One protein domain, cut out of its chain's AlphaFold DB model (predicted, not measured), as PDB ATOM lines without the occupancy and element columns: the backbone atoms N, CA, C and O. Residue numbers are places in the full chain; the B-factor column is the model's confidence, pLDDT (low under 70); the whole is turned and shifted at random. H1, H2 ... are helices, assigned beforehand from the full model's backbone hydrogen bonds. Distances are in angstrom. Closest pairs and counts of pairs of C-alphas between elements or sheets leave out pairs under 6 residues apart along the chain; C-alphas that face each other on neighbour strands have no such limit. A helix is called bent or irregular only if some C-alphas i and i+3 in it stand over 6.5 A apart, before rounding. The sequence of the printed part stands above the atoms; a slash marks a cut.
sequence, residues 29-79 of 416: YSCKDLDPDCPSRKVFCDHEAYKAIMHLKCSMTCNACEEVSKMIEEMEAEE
ATOM      1  N   TYR A  29      66.451 -30.707  77.605       71.88
ATOM      2  CA  TYR A  29      65.873 -31.802  78.372       71.88
ATOM      3  C   TYR A  29      65.178 -31.154  79.563       71.88
ATOM      4  O   TYR A  29      65.795 -30.823  80.574       71.88
ATOM      5  N   SER A  30      63.906 -30.812  79.363       82.75
ATOM      6  CA  SER A  30      63.194 -29.908  80.243       82.75
ATOM      7  C   SER A  30      62.959 -30.687  81.515       82.75
ATOM      8  O   SER A  30      62.114 -31.584  81.554       82.75
ATOM      9  N   CYS A  31      63.781 -30.400  82.519       94.38
ATOM     10  CA  CYS A  31      63.704 -31.064  83.798       94.38
ATOM     11  C   CYS A  31      62.314 -30.830  84.381       94.38
ATOM     12  O   CYS A  31      61.952 -29.711  84.744       94.38
ATOM     13  N   LYS A  32      61.520 -31.895  84.414       96.31
ATOM     14  CA  LYS A  32      60.150 -31.888  84.902       96.31
ATOM     15  C   LYS A  32      59.965 -33.065  85.831       96.31
ATOM     16  O   LYS A  32      60.475 -34.157  85.588       96.31
ATOM     17  N   ASP A  33      59.169 -32.831  86.859       97.12
ATOM     18  CA  ASP A  33      58.683 -33.902  87.706       97.12
ATOM     19  C   ASP A  33      57.765 -34.826  86.894       97.12
ATOM     20  O   ASP A  33      56.853 -34.377  86.198       97.12
ATOM     21  N   LEU A  34      58.018 -36.132  86.982       96.31
ATOM     22  CA  LEU A  34      57.201 -37.168  86.350       96.31
ATOM     23  C   LEU A  34      55.913 -37.434  87.138       96.31
ATOM     24  O   LEU A  34      54.935 -37.923  86.572       96.31
ATOM     25  N   ASP A  35      55.924 -37.158  88.443       96.19
ATOM     26  CA  ASP A  35      54.802 -37.410  89.345       96.19
ATOM     27  C   ASP A  35      54.155 -36.076  89.779       96.19
ATOM     28  O   ASP A  35      54.843 -35.208  90.318       96.19
ATOM     29  N   PRO A  36      52.837 -35.867  89.580       95.69
ATOM     30  CA  PRO A  36      52.174 -34.623  89.982       95.69
ATOM     31  C   PRO A  36      52.180 -34.392  91.503       95.69
ATOM     32  O   PRO A  36      52.006 -33.258  91.949       95.69
ATOM     33  N   ASP A  37      52.400 -35.438  92.308       97.19
ATOM     34  CA  ASP A  37      52.442 -35.340  93.771       97.19
ATOM     35  C   ASP A  37      53.822 -34.912  94.317       97.19
ATOM     36  O   ASP A  37      53.977 -34.788  95.538       97.19
ATOM     37  N   CYS A  38      54.830 -34.678  93.467       97.88
ATOM     38  CA  CYS A  38      56.188 -34.318  93.893       97.88
ATOM     39  C   CYS A  38      56.259 -33.155  94.903       97.88
ATOM     40  O   CYS A  38      56.934 -33.331  95.924       97.88
ATOM     41  N   PRO A  39      55.498 -32.046  94.757       98.06
ATOM     42  CA  PRO A  39      55.514 -30.952  95.732       98.06
ATOM     43  C   PRO A  39      55.178 -31.390  97.165       98.06
ATOM     44  O   PRO A  39      55.776 -30.909  98.126       98.06
ATOM     45  N   SER A  40      54.266 -32.357  97.323       97.56
ATOM     46  CA  SER A  40      53.874 -32.892  98.638       97.56
ATOM     47  C   SER A  40      54.923 -33.824  99.257       97.56
ATOM     48  O   SER A  40      54.908 -34.081 100.459       97.56
ATOM     49  N   ARG A  41      55.856 -34.324  98.440       97.69
ATOM     50  CA  ARG A  41      56.878 -35.315  98.801       97.69
ATOM     51  C   ARG A  41      58.271 -34.711  98.941       97.69
ATOM     52  O   ARG A  41      59.225 -35.455  99.141       97.69
ATOM     53  N   LYS A  42      58.401 -33.382  98.904       98.00
ATOM     54  CA  LYS A  42      59.690 -32.677  98.990       98.00
ATOM     55  C   LYS A  42      60.540 -33.093 100.199       98.00
ATOM     56  O   LYS A  42      61.754 -33.198 100.091       98.00
ATOM     57  N   VAL A  43      59.906 -33.432 101.326       97.56
ATOM     58  CA  VAL A  43      60.588 -33.922 102.542       97.56
ATOM     59  C   VAL A  43      61.363 -35.233 102.347       97.56
ATOM     60  O   VAL A  43      62.203 -35.576 103.171       97.56
ATOM     61  N   PHE A  44      61.084 -35.982 101.276       98.12
ATOM     62  CA  PHE A  44      61.767 -37.234 100.961       98.12
ATOM     63  C   PHE A  44      62.994 -37.050 100.061       98.12
ATOM     64  O   PHE A  44      63.730 -38.019  99.888       98.12
ATOM     65  N   CYS A  45      63.238 -35.852  99.514       98.06
ATOM     66  CA  CYS A  45      64.420 -35.583  98.689       98.06
ATOM     67  C   CYS A  45      65.722 -35.827  99.475       98.06
ATOM     68  O   CYS A  45      66.650 -36.442  98.957       98.06
ATOM     69  N   ASP A  46      65.744 -35.462 100.760       97.25
ATOM     70  CA  ASP A  46      66.909 -35.652 101.637       97.25
ATOM     71  C   ASP A  46      66.941 -37.029 102.321       97.25
ATOM     72  O   ASP A  46      67.898 -37.375 103.018       97.25
ATOM     73  N   HIS A  47      65.893 -37.841 102.157       97.62
ATOM     74  CA  HIS A  47      65.794 -39.123 102.841       97.62
ATOM     75  C   HIS A  47      66.569 -40.205 102.079       97.62
ATOM     76  O   HIS A  47      66.150 -40.630 101.006       97.62
ATOM     77  N   GLU A  48      67.632 -40.749 102.675       95.50
ATOM     78  CA  GLU A  48      68.556 -41.714 102.047       95.50
ATOM     79  C   GLU A  48      67.854 -42.884 101.332       95.50
ATOM     80  O   GLU A  48      68.144 -43.176 100.176       95.50
ATOM     81  N   ALA A  49      66.852 -43.500 101.970       96.06
ATOM     82  CA  ALA A  49      66.114 -44.620 101.370       96.06
ATOM     83  C   ALA A  49      65.230 -44.250 100.157       96.06
ATOM     84  O   ALA A  49      64.862 -45.135  99.388       96.06
ATOM     85  N   TYR A  50      64.856 -42.976  99.997       96.50
ATOM     86  CA  TYR A  50      63.951 -42.511  98.937       96.50
ATOM     87  C   TYR A  50      64.632 -41.588  97.930       96.50
ATOM     88  O   TYR A  50      64.080 -41.389  96.851       96.50
ATOM     89  N   LYS A  51      65.834 -41.091  98.239       96.12
ATOM     90  CA  LYS A  51      66.589 -40.126  97.439       96.12
ATOM     91  C   LYS A  51      66.679 -40.526  95.967       96.12
ATOM     92  O   LYS A  51      66.284 -39.747  95.115       96.12
ATOM     93  N   ALA A  52      67.067 -41.767  95.663       95.31
ATOM     94  CA  ALA A  52      67.173 -42.241  94.277       95.31
ATOM     95  C   ALA A  52      65.831 -42.204  93.516       95.31
ATOM     96  O   ALA A  52      65.765 -41.766  92.371       95.31
ATOM     97  N   ILE A  53      64.737 -42.627  94.160       96.38
ATOM     98  CA  ILE A  53      63.397 -42.618  93.550       96.38
ATOM     99  C   ILE A  53      62.891 -41.182  93.391       96.38
ATOM    100  O   ILE A  53      62.264 -40.860  92.385       96.38
ATOM    101  N   MET A  54      63.151 -40.337  94.386       97.81
ATOM    102  CA  MET A  54      62.766 -38.933  94.384       97.81
ATOM    103  C   MET A  54      63.543 -38.148  93.333       97.81
ATOM    104  O   MET A  54      62.936 -37.372  92.615       97.81
ATOM    105  N   HIS A  55      64.837 -38.400  93.153       96.56
ATOM    106  CA  HIS A  55      65.612 -37.780  92.082       96.56
ATOM    107  C   HIS A  55      65.057 -38.200  90.719       96.56
ATOM    108  O   HIS A  55      64.780 -37.345  89.892       96.56
ATOM    109  N   LEU A  56      64.769 -39.489  90.516       95.25
ATOM    110  CA  LEU A  56      64.245 -39.980  89.240       95.25
ATOM    111  C   LEU A  56      62.834 -39.461  88.904       95.25
ATOM    112  O   LEU A  56      62.552 -39.146  87.753       95.25
ATOM    113  N   LYS A  57      61.921 -39.419  89.882       96.94
ATOM    114  CA  LYS A  57      60.508 -39.054  89.653       96.94
ATOM    115  C   LYS A  57      60.195 -37.584  89.888       96.94
ATOM    116  O   LYS A  57      59.231 -37.082  89.321       96.94
ATOM    117  N   CYS A  58      60.970 -36.936  90.743       98.19
ATOM    118  CA  CYS A  58      60.759 -35.583  91.241       98.19
ATOM    119  C   CYS A  58      62.035 -34.743  91.080       98.19
ATOM    120  O   CYS A  58      62.441 -34.026  91.998       98.19
ATOM    121  N   SER A  59      62.700 -34.883  89.931       97.31
ATOM    122  CA  SER A  59      63.980 -34.242  89.625       97.31
ATOM    123  C   SER A  59      63.928 -32.720  89.760       97.31
ATOM    124  O   SER A  59      64.884 -32.132  90.261       97.31
ATOM    125  N   MET A  60      62.812 -32.082  89.401       97.31
ATOM    126  CA  MET A  60      62.633 -30.637  89.526       97.31
ATOM    127  C   MET A  60      62.357 -30.248  90.981       97.31
ATOM    128  O   MET A  60      63.012 -29.358  91.514       97.31
ATOM    129  N   THR A  61      61.445 -30.944  91.671       98.19
ATOM    130  CA  THR A  61      61.131 -30.651  93.085       98.19
ATOM    131  C   THR A  61      62.341 -30.845  94.010       98.19
ATOM    132  O   THR A  61      62.493 -30.102  94.985       98.19
ATOM    133  N   CYS A  62      63.191 -31.835  93.724       98.12
ATOM    134  CA  CYS A  62      64.405 -32.114  94.489       98.12
ATOM    135  C   CYS A  62      65.646 -31.361  93.983       98.12
ATOM    136  O   CYS A  62      66.718 -31.562  94.546       98.12
ATOM    137  N   ASN A  63      65.531 -30.519  92.946       97.50
ATOM    138  CA  ASN A  63      66.666 -29.867  92.279       97.50
ATOM    139  C   ASN A  63      67.779 -30.855  91.853       97.50
ATOM    140  O   ASN A  63      68.962 -30.540  91.914       97.50
ATOM    141  N   ALA A  64      67.400 -32.058  91.420       97.25
ATOM    142  CA  ALA A  64      68.296 -33.152  91.036       97.25
ATOM    143  C   ALA A  64      68.410 -33.335  89.508       97.25
ATOM    144  O   ALA A  64      68.821 -34.390  89.032       97.25
ATOM    145  N   CYS A  65      68.026 -32.322  88.727       97.12
ATOM    146  CA  CYS A  65      68.002 -32.359  87.262       97.12
ATOM    147  C   CYS A  65      69.350 -32.745  86.636       97.12
ATOM    148  O   CYS A  65      69.402 -33.596  85.749       97.12
ATOM    149  N   GLU A  66      70.441 -32.141  87.114       95.69
ATOM    150  CA  GLU A  66      71.795 -32.402  86.611       95.69
ATOM    151  C   GLU A  66      72.267 -33.814  86.972       95.69
ATOM    152  O   GLU A  66      72.829 -34.516  86.135       95.69
ATOM    153  N   GLU A  67      71.980 -34.265  88.197       95.31
ATOM    154  CA  GLU A  67      72.357 -35.601  88.665       95.31
ATOM    155  C   GLU A  67      71.628 -36.694  87.876       95.31
ATOM    156  O   GLU A  67      72.245 -37.669  87.454       95.31
ATOM    157  N   VAL A  68      70.333 -36.510  87.610       95.12
ATOM    158  CA  VAL A  68      69.547 -37.443  86.792       95.12
ATOM    159  C   VAL A  68      70.026 -37.447  85.345       95.12
ATOM    160  O   VAL A  68      70.152 -38.521  84.763       95.12
ATOM    161  N   SER A  69      70.333 -36.278  84.776       93.31
ATOM    162  CA  SER A  69      70.860 -36.185  83.407       93.31
ATOM    163  C   SER A  69      72.182 -36.941  83.284       93.31
ATOM    164  O   SER A  69      72.338 -37.762  82.386       93.31
ATOM    165  N   LYS A  70      73.080 -36.774  84.262       94.12
ATOM    166  CA  LYS A  70      74.341 -37.516  84.326       94.12
ATOM    167  C   LYS A  70      74.132 -39.028  84.473       94.12
ATOM    168  O   LYS A  70      74.810 -39.796  83.803       94.12
ATOM    169  N   MET A  71      73.186 -39.466  85.309       90.50
ATOM    170  CA  MET A  71      72.859 -40.895  85.440       90.50
ATOM    171  C   MET A  71      72.333 -41.489  84.128       90.50
ATOM    172  O   MET A  71      72.657 -42.628  83.804       90.50
ATOM    173  N   ILE A  72      71.527 -40.740  83.369       90.31
ATOM    174  CA  ILE A  72      71.025 -41.181  82.061       90.31
ATOM    175  C   ILE A  72      72.176 -41.281  81.057       90.31
ATOM    176  O   ILE A  72      72.307 -42.314  80.407       90.31
ATOM    177  N   GLU A  73      73.042 -40.268  80.985       92.06
ATOM    178  CA  GLU A  73      74.222 -40.285  80.111       92.06
ATOM    179  C   GLU A  73      75.161 -41.461  80.423       92.06
ATOM    180  O   GLU A  73      75.640 -42.125  79.504       92.06
ATOM    181  N   GLU A  74      75.396 -41.765  81.704       91.88
ATOM    182  CA  GLU A  74      76.213 -42.915  82.115       91.88
ATOM    183  C   GLU A  74      75.574 -44.253  81.700       91.88
ATOM    184  O   GLU A  74      76.272 -45.127  81.187       91.88
ATOM    185  N   MET A  75      74.252 -44.405  81.845       87.25
ATOM    186  CA  MET A  75      73.545 -45.614  81.394       87.25
ATOM    187  C   MET A  75      73.559 -45.770  79.865       87.25
ATOM    188  O   MET A  75      73.729 -46.882  79.366       87.25
ATOM    189  N   GLU A  76      73.396 -44.679  79.113       89.69
ATOM    190  CA  GLU A  76      73.450 -44.703  77.643       89.69
ATOM    191  C   GLU A  76      74.870 -45.001  77.130       89.69
ATOM    192  O   GLU A  76      75.048 -45.720  76.141       89.69
ATOM    193  N   ALA A  77      75.900 -44.505  77.823       90.19
ATOM    194  CA  ALA A  77      77.292 -44.797  77.497       90.19
ATOM    195  C   ALA A  77      77.629 -46.287  77.681       90.19
ATOM    196  O   ALA A  77      78.338 -46.861  76.852       90.19
ATOM    197  N   GLU A  78      77.092 -46.939  78.717       84.56
ATOM    198  CA  GLU A  78      77.291 -48.375  78.940       84.56
ATOM    199  C   GLU A  78      76.582 -49.247  77.889       84.56
ATOM    200  O   GLU A  78      77.108 -50.296  77.519       84.56
ATOM    201  N   GLU A  79      75.438 -48.819  77.342       85.12
ATOM    202  CA  GLU A  79      74.714 -49.589  76.315       85.12
ATOM    203  C   GLU A  79      75.434 -49.588  74.950       85.12
ATOM    204  O   GLU A  79      75.286 -50.521  74.161       85.12
TER     205      GLU A  79
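Overview. This is residues 29 to 79 of the 416 residues of an uncharacterized protein of Rhabditophanes sp. KR3021 (UniProt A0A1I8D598). Two short, irregular helices, H1 and H2, fold back on each other as a small helical hairpin, and a longer helix, H3, starts beside H2 and runs off about perpendicular to it as an arm. The last half of that arm, residues 73 to 79, sticks out from the rest, while residues 29 to 37 lead into H1 with no named element. The printed part has 51 residues with three named helices, in the order H1, H2, H3, and no named strand; the class is all helix. It is compact, with a radius of gyration of the C-alphas of 11.0 A, and its C-alphas span 34 by 24 by 14 A along the three main axes.

Arrangement. After residues 29 to 37 comes H1, residues 38 to 44, and a tight link of 3 residues joins it to H2, residues 48 to 57. H1 and H2 touch, and their closest C-alphas, those of Phe 44 and Tyr 50, are 6.1 A apart. They form a helical hairpin, with their lines at a shallow tilt of 24 degrees, opposite ways. A short link of 7 residues leads from H2 to H3, residues 65 to 79. H3 touches H2 with residues 65 to 68 alone, and the closest C-alphas, those of Leu 56 and Val 68, are 6.4 A apart. The lines of H2 and H3 are about perpendicular, at 82 degrees. H1 and H3 are apart. In H3 every O i to N i+4 pair is within hydrogen-bond range, against 4 of 6 in H2 and 1 of 3 in H1, where 2 of 4 O i to N i+3 pairs are within range.

Along the chain. H1 begins at C-alpha 38, (56.188, -34.318, 93.893), and measures 9.5 A from first to last C-alpha. It is irregular, with C-alphas 40 and 43 7.8 A apart. H2, from Glu 48 to Lys 57, measures 15.0 A and begins at C-alpha 48, (68.556, -41.714, 102.047). It is irregular too, with C-alphas 49 and 52 7.6 A apart. H3, the longest helix with 15 residues, measures 21.5 A and ends at C-alpha 79, (74.714, -49.589, 76.315).

Size, cuts and confidence. The two C-alphas farthest apart are those of Ser 40 in H1 and Glu 79 in H3, at 34.8 A. The C-alphas of the first and last printed residues, Tyr 29 and Glu 79, are 20.0 A apart. The printed part has no cut, and neither link between the helices is long. The mean pLDDT of the printed part is 94.6, and no printed residue is under 70.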